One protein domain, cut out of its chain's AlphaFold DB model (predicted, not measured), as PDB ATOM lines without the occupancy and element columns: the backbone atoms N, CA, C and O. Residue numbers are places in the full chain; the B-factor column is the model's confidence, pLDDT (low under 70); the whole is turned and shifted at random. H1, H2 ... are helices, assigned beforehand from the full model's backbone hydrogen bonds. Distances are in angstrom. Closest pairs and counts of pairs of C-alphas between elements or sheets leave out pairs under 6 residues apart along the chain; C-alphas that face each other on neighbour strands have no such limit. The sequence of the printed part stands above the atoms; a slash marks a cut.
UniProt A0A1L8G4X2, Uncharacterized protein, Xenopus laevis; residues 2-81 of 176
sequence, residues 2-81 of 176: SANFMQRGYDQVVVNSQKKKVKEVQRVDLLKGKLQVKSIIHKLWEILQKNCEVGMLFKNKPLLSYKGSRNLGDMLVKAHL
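This is residues 2 to 81 of the 176 residues of an uncharacterized protein of Xenopus laevis (UniProt A0A1L8G4X2). The model is a long, thin, arched rod: H2, H3 and H4 follow one another along it, and the unnamed residues 50 to 71 fold back to H5, which packs on H2. The 80 printed residues, with five named helices, H1 to H5, and no named strand, are all helix in class and extended: radius of gyration of the C-alphas 20.7 A, spans 61 by 22 by 17 A.

H1, residues 3 to 7, is close to but not clearly touching H2, residues 12 to 24; their closest C-alphas, Met 6 and Gln 12, are 6.6 A apart. H3, residues 27 to 31, meets H4, residues 34 to 49, only through their link. H5, residues 72 to 75, touches H2, the closest C-alphas being Lys 19 and Leu 72 at 6.1 A. Every O i to N i+4 pair is within hydrogen-bond range in H1, H2 and H3, and 10 of 12 in H4; H5 is too short for one.

H1 begins at C-alpha 3 (117.889, 115.122, 133.546); H5 ends at C-alpha 75 (123.323, 127.990, 140.542). H4 spans 22.7 A, with a kink of 28 degrees near residue 43.

The printed part has no cut. The H4 to H5 link is long. Residues 2 and 26 to 31 have pLDDT under 70.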
ATOM      1  N   SER A   2     120.278 115.733 137.095       62.16
ATOM      2  CA  SER A   2     120.489 116.668 135.962       62.16
ATOM      3  C   SER A   2     119.456 116.549 134.829       62.16
ATOM      4  O   SER A   2     119.113 117.565 134.235       62.16
ATOM      5  N   ALA A   3     118.916 115.351 134.573       71.62
ATOM      6  CA  ALA A   3     117.889 115.122 133.546       71.62
ATOM      7  C   ALA A   3     116.620 115.975 133.764       71.62
ATOM      8  O   ALA A   3     116.077 116.536 132.817       71.62
ATOM      9  N   ASN A   4     116.231 116.181 135.027       82.81
ATOM     10  CA  ASN A   4     115.071 116.994 135.400       82.81
ATOM     11  C   ASN A   4     115.239 118.473 135.010       82.81
ATOM     12  O   ASN A   4     114.248 119.167 134.817       82.81
ATOM     13  N   PHE A   5     116.474 118.981 134.902       85.81
ATOM     14  CA  PHE A   5     116.717 120.356 134.456       85.81
ATOM     15  C   PHE A   5     116.616 120.481 132.930       85.81
ATOM     16  O   PHE A   5     116.091 121.480 132.451       85.81
ATOM     17  N   MET A   6     116.998 119.455 132.167       83.50
ATOM     18  CA  MET A   6     116.790 119.456 130.708       83.50
ATOM     19  C   MET A   6     115.306 119.408 130.360       83.50
ATOM     20  O   MET A   6     114.843 120.178 129.529       83.50
ATOM     21  N   GLN A   7     114.536 118.585 131.080       83.25
ATOM     22  CA  GLN A   7     113.073 118.542 130.957       83.25
ATOM     23  C   GLN A   7     112.413 119.893 131.278       83.25
ATOM     24  O   GLN A   7     111.352 120.206 130.751       83.25
ATOM     25  N   ARG A   8     113.053 120.723 132.112       82.62
ATOM     26  CA  ARG A   8     112.611 122.089 132.435       82.62
ATOM     27  C   ARG A   8     113.070 123.144 131.417       82.62
ATOM     28  O   ARG A   8     112.751 124.313 131.605       82.62
ATOM     29  N   GLY A   9     113.815 122.763 130.375       84.44
ATOM     30  CA  GLY A   9     114.261 123.657 129.301       84.44
ATOM     31  C   GLY A   9     115.586 124.385 129.555       84.44
ATOM     32  O   GLY A   9     115.842 125.418 128.937       84.44
ATOM     33  N   TYR A  10     116.425 123.899 130.474       87.19
ATOM     34  CA  TYR A  10     117.778 124.438 130.659       87.19
ATOM     35  C   TYR A  10     118.750 123.896 129.605       87.19
ATOM     36  O   TYR A  10     118.649 122.741 129.201       87.19
ATOM     37  N   ASP A  11     119.723 124.720 129.203       87.06
ATOM     38  CA  ASP A  11     120.764 124.321 128.251       87.06
ATOM     39  C   ASP A  11     121.707 123.262 128.854       87.06
ATOM     40  O   ASP A  11     122.244 123.428 129.958       87.06
ATOM     41  N   GLN A  12     121.946 122.188 128.100       88.44
ATOM     42  CA  GLN A  12     122.795 121.070 128.498       88.44
ATOM     43  C   GLN A  12     124.237 121.484 128.823       88.44
ATOM     44  O   GLN A  12     124.822 120.982 129.790       88.44
ATOM     45  N   VAL A  13     124.803 122.416 128.057       89.62
ATOM     46  CA  VAL A  13     126.166 122.929 128.237       89.62
ATOM     47  C   VAL A  13     126.257 123.716 129.540       89.62
ATOM     48  O   VAL A  13     127.158 123.488 130.352       89.62
ATOM     49  N   VAL A  14     125.279 124.592 129.783       89.38
ATOM     50  CA  VAL A  14     125.229 125.419 130.994       89.38
ATOM     51  C   VAL A  14     125.082 124.539 132.228       89.38
ATOM     52  O   VAL A  14     125.853 124.677 133.178       89.38
ATOM     53  N   VAL A  15     124.151 123.584 132.216       90.94
ATOM     54  CA  VAL A  15     123.936 122.685 133.357       90.94
ATOM     55  C   VAL A  15     125.187 121.858 133.653       90.94
ATOM     56  O   VAL A  15     125.554 121.718 134.820       90.94
ATOM     57  N   ASN A  16     125.874 121.341 132.632       90.19
ATOM     58  CA  ASN A  16     127.103 120.570 132.824       90.19
ATOM     59  C   ASN A  16     128.238 121.426 133.405       90.19
ATOM     60  O   ASN A  16     128.914 120.986 134.338       90.19
ATOM     61  N   SER A  17     128.395 122.662 132.923       89.94
ATOM     62  CA  SER A  17     129.369 123.623 133.452       89.94
ATOM     63  C   SER A  17     129.109 123.948 134.927       89.94
ATOM     64  O   SER A  17     130.010 123.832 135.761       89.94
ATOM     65  N   GLN A  18     127.862 124.262 135.293       88.62
ATOM     66  CA  GLN A  18     127.510 124.549 136.689       88.62
ATOM     67  C   GLN A  18     127.643 123.307 137.579       88.62
ATOM     68  O   GLN A  18     128.100 123.401 138.715       88.62
ATOM     69  N   LYS A  19     127.326 122.114 137.066       88.62
ATOM     70  CA  LYS A  19     127.475 120.853 137.807       88.62
ATOM     71  C   LYS A  19     128.932 120.548 138.146       88.62
ATOM     72  O   LYS A  19     129.191 120.045 139.236       88.62
ATOM     73  N   LYS A  20     129.874 120.861 137.249       87.12
ATOM     74  CA  LYS A  20     131.312 120.744 137.530       87.12
ATOM     75  C   LYS A  20     131.710 121.652 138.700       87.12
ATOM     76  O   LYS A  20     132.278 121.159 139.667       87.12
ATOM     77  N   LYS A  21     131.271 122.915 138.682       84.50
ATOM     78  CA  LYS A  21     131.523 123.888 139.763       84.50
ATOM     79  C   LYS A  21     130.946 123.460 141.114       84.50
ATOM     80  O   LYS A  21     131.589 123.652 142.136       84.50
ATOM     81  N   VAL A  22     129.747 122.867 141.141       85.12
ATOM     82  CA  VAL A  22     129.162 122.338 142.391       85.12
ATOM     83  C   VAL A  22     129.979 121.165 142.933       85.12
ATOM     84  O   VAL A  22     130.185 121.082 144.138       85.12
ATOM     85  N   LYS A  23     130.442 120.257 142.063       78.81
ATOM     86  CA  LYS A  23     131.226 119.078 142.468       78.81
ATOM     87  C   LYS A  23     132.614 119.430 143.002       78.81
ATOM     88  O   LYS A  23     133.115 118.709 143.857       78.81
ATOM     89  N   GLU A  24     133.219 120.504 142.502       74.69
ATOM     90  CA  GLU A  24     134.522 120.993 142.972       74.69
ATOM     91  C   GLU A  24     134.467 121.527 144.413       74.69
ATOM     92  O   GLU A  24     135.481 121.526 145.101       74.69
ATOM     93  N   VAL A  25     133.292 121.931 144.908       71.12
ATOM     94  CA  VAL A  25     133.126 122.406 146.286       71.12
ATOM     95  C   VAL A  25     132.739 121.235 147.195       71.12
ATOM     96  O   VAL A  25     131.568 120.850 147.254       71.12
ATOM     97  N   GLN A  26     133.690 120.674 147.950       64.81
ATOM     98  CA  GLN A  26     133.366 119.616 148.907       64.81
ATOM     99  C   GLN A  26     132.738 120.178 150.192       64.81
ATOM    100  O   GLN A  26     133.039 121.278 150.659       64.81
ATOM    101  N   ARG A  27     131.865 119.384 150.826       60.84
ATOM    102  CA  ARG A  27     131.220 119.738 152.106       60.84
ATOM    103  C   ARG A  27     132.243 120.007 153.218       60.84
ATOM    104  O   ARG A  27     132.004 120.871 154.061       60.84
ATOM    105  N   VAL A  28     133.362 119.283 153.210       61.44
ATOM    106  CA  VAL A  28     134.454 119.447 154.180       61.44
ATOM    107  C   VAL A  28     135.141 120.808 154.046       61.44
ATOM    108  O   VAL A  28     135.414 121.446 155.062       61.44
ATOM    109  N   ASP A  29     135.293 121.323 152.824       67.06
ATOM    110  CA  ASP A  29     135.909 122.631 152.565       67.06
ATOM    111  C   ASP A  29     135.037 123.786 153.069       67.06
ATOM    112  O   ASP A  29     135.540 124.787 153.573       67.06
ATOM    113  N   LEU A  30     133.711 123.632 153.012       66.69
ATOM    114  CA  LEU A  30     132.758 124.651 153.470       66.69
ATOM    115  C   LEU A  30     132.653 124.779 154.992       66.69
ATOM    116  O   LEU A  30     132.166 125.808 155.481       66.69
ATOM    117  N   LEU A  31     133.036 123.728 155.721       69.94
ATOM    118  CA  LEU A  31     133.032 123.672 157.185       69.94
ATOM    119  C   LEU A  31     134.417 123.946 157.784       69.94
ATOM    120  O   LEU A  31     134.511 124.291 158.968       69.94
ATOM    121  N   LYS A  32     135.476 123.846 156.973       71.44
ATOM    122  CA  LYS A  32     136.848 124.183 157.354       71.44
ATOM    123  C   LYS A  32     136.900 125.637 157.852       71.44
ATOM    124  O   LYS A  32     136.333 126.539 157.244       71.44
ATOM    125  N   GLY A  33     137.483 125.855 159.032       71.75
ATOM    126  CA  GLY A  33     137.513 127.155 159.726       71.75
ATOM    127  C   GLY A  33     136.230 127.527 160.489       71.75
ATOM    128  O   GLY A  33     136.305 127.999 161.620       71.75
ATOM    129  N   LYS A  34     135.031 127.234 159.965       77.12
ATOM    130  CA  LYS A  34     133.760 127.560 160.652       77.12
ATOM    131  C   LYS A  34     133.546 126.762 161.940       77.12
ATOM    132  O   LYS A  34     132.991 127.277 162.908       77.12
ATOM    133  N   LEU A  35     134.030 125.520 161.974       78.81
ATOM    134  CA  LEU A  35     134.012 124.695 163.184       78.81
ATOM    135  C   LEU A  35     134.914 125.266 164.291       78.81
ATOM    136  O   LEU A  35     134.558 125.173 165.463       78.81
ATOM    137  N   GLN A  36     136.031 125.912 163.934       83.62
ATOM    138  CA  GLN A  36     136.892 126.593 164.908       83.62
ATOM    139  C   GLN A  36     136.172 127.795 165.528       83.62
ATOM    140  O   GLN A  36     136.221 127.965 166.744       83.62
ATOM    141  N   VAL A  37     135.432 128.567 164.723       85.62
ATOM    142  CA  VAL A  37     134.614 129.691 165.211       85.62
ATOM    143  C   VAL A  37     133.570 129.215 166.223       85.62
ATOM    144  O   VAL A  37     133.428 129.827 167.276       85.62
ATOM    145  N   LYS A  38     132.897 128.083 165.977       88.50
ATOM    146  CA  LYS A  38     131.981 127.486 166.966       88.50
ATOM    147  C   LYS A  38     132.677 127.154 168.276       88.50
ATOM    148  O   LYS A  38     132.160 127.487 169.338       88.50
ATOM    149  N   SER A  39     133.840 126.511 168.202       87.31
ATOM    150  CA  SER A  39     134.622 126.177 169.392       87.31
ATOM    151  C   SER A  39     135.046 127.429 170.163       87.31
ATOM    152  O   SER A  39     134.988 127.425 171.387       87.31
ATOM    153  N   ILE A  40     135.413 128.513 169.471       89.62
ATOM    154  CA  ILE A  40     135.748 129.802 170.092       89.62
ATOM    155  C   ILE A  40     134.517 130.419 170.767       89.62
ATOM    156  O   ILE A  40     134.582 130.743 171.949       89.62
ATOM    157  N   ILE A  41     133.385 130.520 170.059       88.88
ATOM    158  CA  ILE A  41     132.138 131.084 170.603       88.88
ATOM    159  C   ILE A  41     131.704 130.313 171.850       88.88
ATOM    160  O   ILE A  41     131.374 130.921 172.862       88.88
ATOM    161  N   HIS A  42     131.744 128.980 171.814       89.38
ATOM    162  CA  HIS A  42     131.354 128.155 172.956       89.38
ATOM    163  C   HIS A  42     132.295 128.298 174.160       89.38
ATOM    164  O   HIS A  42     131.808 128.213 175.283       89.38
ATOM    165  N   LYS A  43     133.601 128.515 173.941       89.44
ATOM    166  CA  LYS A  43     134.573 128.786 175.016       89.44
ATOM    167  C   LYS A  43     134.352 130.164 175.641       89.44
ATOM    168  O   LYS A  43     134.333 130.291 176.857       89.44
ATOM    169  N   LEU A  44     134.152 131.190 174.813       89.06
ATOM    170  CA  LEU A  44     133.916 132.561 175.278       89.06
ATOM    171  C   LEU A  44     132.523 132.746 175.901       89.06
ATOM    172  O   LEU A  44     132.317 133.683 176.667       89.06
ATOM    173  N   TRP A  45     131.579 131.840 175.624       91.31
ATOM    174  CA  TRP A  45     130.226 131.899 176.181       91.31
ATOM    175  C   TRP A  45     130.206 131.863 177.712       91.31
ATOM    176  O   TRP A  45     129.421 132.572 178.334       91.31
ATOM    177  N   GLU A  46     131.097 131.081 178.326       85.56
ATOM    178  CA  GLU A  46     131.180 130.975 179.788       85.56
ATOM    179  C   GLU A  46     131.600 132.295 180.442       85.56
ATOM    180  O   GLU A  46     131.174 132.602 181.552       85.56
ATOM    181  N   ILE A  47     132.398 133.107 179.745       88.12
ATOM    182  CA  ILE A  47     132.809 134.434 180.219       88.12
ATOM    183  C   ILE A  47     131.604 135.381 180.225       88.12
ATOM    184  O   ILE A  47     131.396 136.108 181.193       88.12
ATOM    185  N   LEU A  48     130.773 135.328 179.179       84.62
ATOM    186  CA  LEU A  48     129.556 136.138 179.076       84.62
ATOM    187  C   LEU A  48     128.513 135.759 180.139       84.62
ATOM    188  O   LEU A  48     127.828 136.636 180.656       84.62
ATOM    189  N   GLN A  49     128.421 134.475 180.504       86.12
ATOM    190  CA  GLN A  49     127.509 133.999 181.553       86.12
ATOM    191  C   GLN A  49     127.913 134.434 182.964       86.12
ATOM    192  O   GLN A  49     127.043 134.619 183.810       86.12
ATOM    193  N   LYS A  50     129.213 134.609 183.226       86.88
ATOM    194  CA  LYS A  50     129.727 135.037 184.538       86.88
ATOM    195  C   LYS A  50     129.525 136.528 184.820       86.88
ATOM    196  O   LYS A  50     129.724 136.956 185.951       86.88
ATOM    197  N   ASN A  51     129.154 137.324 183.818       88.19
ATOM    198  CA  ASN A  51     128.882 138.743 184.008       88.19
ATOM    199  C   ASN A  51     127.523 138.937 184.706       88.19
ATOM    200  O   ASN A  51     126.512 138.402 184.253       88.19
ATOM    201  N   CYS A  52     127.492 139.697 185.804       82.81
ATOM    202  CA  CYS A  52     126.295 139.858 186.630       82.81
ATOM    203  C   CYS A  52     125.155 140.623 185.937       82.81
ATOM    204  O   CYS A  52     123.992 140.359 186.230       82.81
ATOM    205  N   GLU A  53     125.463 141.521 184.999       84.12
ATOM    206  CA  GLU A  53     124.469 142.362 184.323       84.12
ATOM    207  C   GLU A  53     123.865 141.655 183.107       84.12
ATOM    208  O   GLU A  53     122.649 141.640 182.917       84.12
ATOM    209  N   VAL A  54     124.709 141.027 182.282       83.19
ATOM    210  CA  VAL A  54     124.281 140.431 181.003       83.19
ATOM    211  C   VAL A  54     124.140 138.910 181.040       83.19
ATOM    212  O   VAL A  54     123.497 138.337 180.160       83.19
ATOM    213  N   GLY A  55     124.674 138.231 182.059       82.75
ATOM    214  CA  GLY A  55     124.666 136.767 182.151       82.75
ATOM    215  C   GLY A  55     123.259 136.165 182.179       82.75
ATOM    216  O   GLY A  55     123.023 135.108 181.591       82.75
ATOM    217  N   MET A  56     122.289 136.887 182.752       84.56
ATOM    218  CA  MET A  56     120.878 136.475 182.793       84.56
ATOM    219  C   MET A  56     120.232 136.380 181.402       84.56
ATOM    220  O   MET A  56     119.299 135.592 181.217       84.56
ATOM    221  N   LEU A  57     120.736 137.134 180.417       85.44
ATOM    222  CA  LEU A  57     120.248 137.128 179.032       85.44
ATOM    223  C   LEU A  57     120.785 135.928 178.233       85.44
ATOM    224  O   LEU A  57     120.154 135.484 177.275       85.44
ATOM    225  N   PHE A  58     121.924 135.363 178.642       83.19
ATOM    226  CA  PHE A  58     122.683 134.368 177.880       83.19
ATOM    227  C   PHE A  58     122.639 132.961 178.506       83.19
ATOM    228  O   PHE A  58     123.654 132.267 178.613       83.19
ATOM    229  N   LYS A  59     121.441 132.492 178.888       84.25
ATOM    230  CA  LYS A  59     121.230 131.164 179.509       84.25
ATOM    231  C   LYS A  59     121.640 129.996 178.604       84.25
ATOM    232  O   LYS A  59     122.324 129.081 179.049       84.25
ATOM    233  N   ASN A  60     121.262 130.049 177.327       87.88
ATOM    234  CA  ASN A  60     121.511 128.976 176.365       87.88
ATOM    235  C   ASN A  60     122.584 129.384 175.359       87.88
ATOM    236  O   ASN A  60     122.570 130.510 174.868       87.88
ATOM    237  N   LYS A  61     123.473 128.450 175.002       88.69
ATOM    238  CA  LYS A  61     124.455 128.664 173.928       88.69
ATOM    239  C   LYS A  61     123.731 128.966 172.606       88.69
ATOM    240  O   LYS A  61     122.682 128.371 172.339       88.69
ATOM    241  N   PRO A  62     124.274 129.857 171.762       89.44
ATOM    242  CA  PRO A  62     123.605 130.270 170.544       89.44
ATOM    243  C   PRO A  62     123.569 129.119 169.538       89.44
ATOM    244  O   PRO A  62     124.540 128.377 169.366       89.44
ATOM    245  N   LEU A  63     122.452 128.998 168.822       88.44
ATOM    246  CA  LEU A  63     122.349 128.093 167.686       88.44
ATOM    247  C   LEU A  63     123.092 128.704 166.495       88.44
ATOM    248  O   LEU A  63     122.738 129.774 166.003       88.44
ATOM    249  N   LEU A  64     124.129 128.015 166.019       83.88
ATOM    250  CA  LEU A  64     124.900 128.451 164.858       83.88
ATOM    251  C   LEU A  64     124.358 127.794 163.591       83.88
ATOM    252  O   LEU A  64     124.410 126.572 163.441       83.88
ATOM    253  N   SER A  65     123.883 128.623 162.663       82.00
ATOM    254  CA  SER A  65     123.541 128.204 161.306       82.00
ATOM    255  C   SER A  65     124.684 128.539 160.356       82.00
ATOM    256  O   SER A  65     125.193 129.661 160.339       82.00
ATOM    257  N   TYR A  66     125.086 127.567 159.540       80.44
ATOM    258  CA  TYR A  66     126.068 127.784 158.485       80.44
ATOM    259  C   TYR A  66     125.363 127.815 157.142       80.44
ATOM    260  O   TYR A  66     124.588 126.916 156.820       80.44
ATOM    261  N   LYS A  67     125.700 128.812 156.317       77.00
ATOM    262  CA  LYS A  67     125.275 128.825 154.916       77.00
ATOM    263  C   LYS A  67     125.708 127.516 154.247       77.00
ATOM    264  O   LYS A  67     126.906 127.212 154.219       77.00
ATOM    265  N   GLY A  68     124.727 126.761 153.756       74.50
ATOM    266  CA  GLY A  68     124.940 125.488 153.073       74.50
ATOM    267  C   GLY A  68     125.691 125.641 151.750       74.50
ATOM    268  O   GLY A  68     125.855 126.750 151.230       74.50
ATOM    269  N   SER A  69     126.154 124.513 151.202       77.31
ATOM    270  CA  SER A  69     126.655 124.465 149.828       77.31
ATOM    271  C   SER A  69     125.564 124.919 148.867       77.31
ATOM    272  O   SER A  69     124.398 124.561 149.026       77.31
ATOM    273  N   ARG A  70     125.961 125.670 147.836       81.62
ATOM    274  CA  ARG A  70     125.079 125.906 146.694       81.62
ATOM    275  C   ARG A  70     124.885 124.584 145.966       81.62
ATOM    276  O   ARG A  70     125.865 123.946 145.581       81.62
ATOM    277  N   ASN A  71     123.640 124.171 145.791       86.25
ATOM    278  CA  ASN A  71     123.296 123.047 144.936       86.25
ATOM    279  C   ASN A  71     123.154 123.519 143.474       86.25
ATOM    280  O   ASN A  71     123.203 124.711 143.170       86.25
ATOM    281  N   LEU A  72     122.983 122.575 142.545       87.50
ATOM    282  CA  LEU A  72     122.834 122.894 141.122       87.50
ATOM    283  C   LEU A  72     121.628 123.812 140.843       87.50
ATOM    284  O   LEU A  72     121.713 124.671 139.972       87.50
ATOM    285  N   GLY A  73     120.534 123.664 141.592       85.81
ATOM    286  CA  GLY A  73     119.364 124.537 141.505       85.81
ATOM    287  C   GLY A  73     119.653 125.966 141.966       85.81
ATOM    288  O   GLY A  73     119.221 126.899 141.304       85.81
ATOM    289  N   ASP A  74     120.459 126.145 143.014       86.69
ATOM    290  CA  ASP A  74     120.877 127.474 143.490       86.69
ATOM    291  C   ASP A  74     121.796 128.196 142.488       86.69
ATOM    292  O   ASP A  74     121.946 129.417 142.539       86.69
ATOM    293  N   MET A  75     122.454 127.446 141.594       86.00
ATOM    294  CA  MET A  75     123.323 127.990 140.542       86.00
ATOM    295  C   MET A  75     122.596 128.251 139.217       86.00
ATOM    296  O   MET A  75     123.099 129.004 138.380       86.00
ATOM    297  N   LEU A  76     121.434 127.632 138.992       89.25
ATOM    298  CA  LEU A  76     120.652 127.796 137.770       89.25
ATOM    299  C   LEU A  76     119.577 128.870 137.968       89.25
ATOM    300  O   LEU A  76     118.740 128.779 138.859       89.25
ATOM    301  N   VAL A  77     119.575 129.884 137.101       87.31
ATOM    302  CA  VAL A  77     118.584 130.970 137.113       87.31
ATOM    303  C   VAL A  77     117.712 130.927 135.863       87.31
ATOM    304  O   VAL A  77     118.125 130.387 134.840       87.31
ATOM    305  N   LYS A  78     116.535 131.567 135.898       82.75
ATOM    306  CA  LYS A  78     115.613 131.640 134.743       82.75
ATOM    307  C   LYS A  78     116.262 132.192 133.466       82.75
ATOM    308  O   LYS A  78     115.835 131.828 132.380       82.75
ATOM    309  N   ALA A  79     117.294 133.028 133.585       79.62
ATOM    310  CA  ALA A  79     118.050 133.531 132.436       79.62
ATOM    311  C   ALA A  79     118.830 132.433 131.684       79.62
ATOM    312  O   ALA A  79     119.109 132.594 130.505       79.62
ATOM    313  N   HIS A  80     119.157 131.318 132.349       83.69
ATOM    314  CA  HIS A  80     119.820 130.156 131.749       83.69
ATOM    315  C   HIS A  80     118.851 129.183 131.063       83.69
ATOM    316  O   HIS A  80     119.294 128.181 130.499       83.69
ATOM    317  N   LEU A  81     117.538 129.417 131.155       83.00
ATOM    318  CA  LEU A  81     116.587 128.666 130.346       83.00
ATOM    319  C   LEU A  81     116.840 129.010 128.884       83.00
ATOM    320  O   LEU A  81     116.984 130.189 128.547       83.00
TER     321      LEU A  81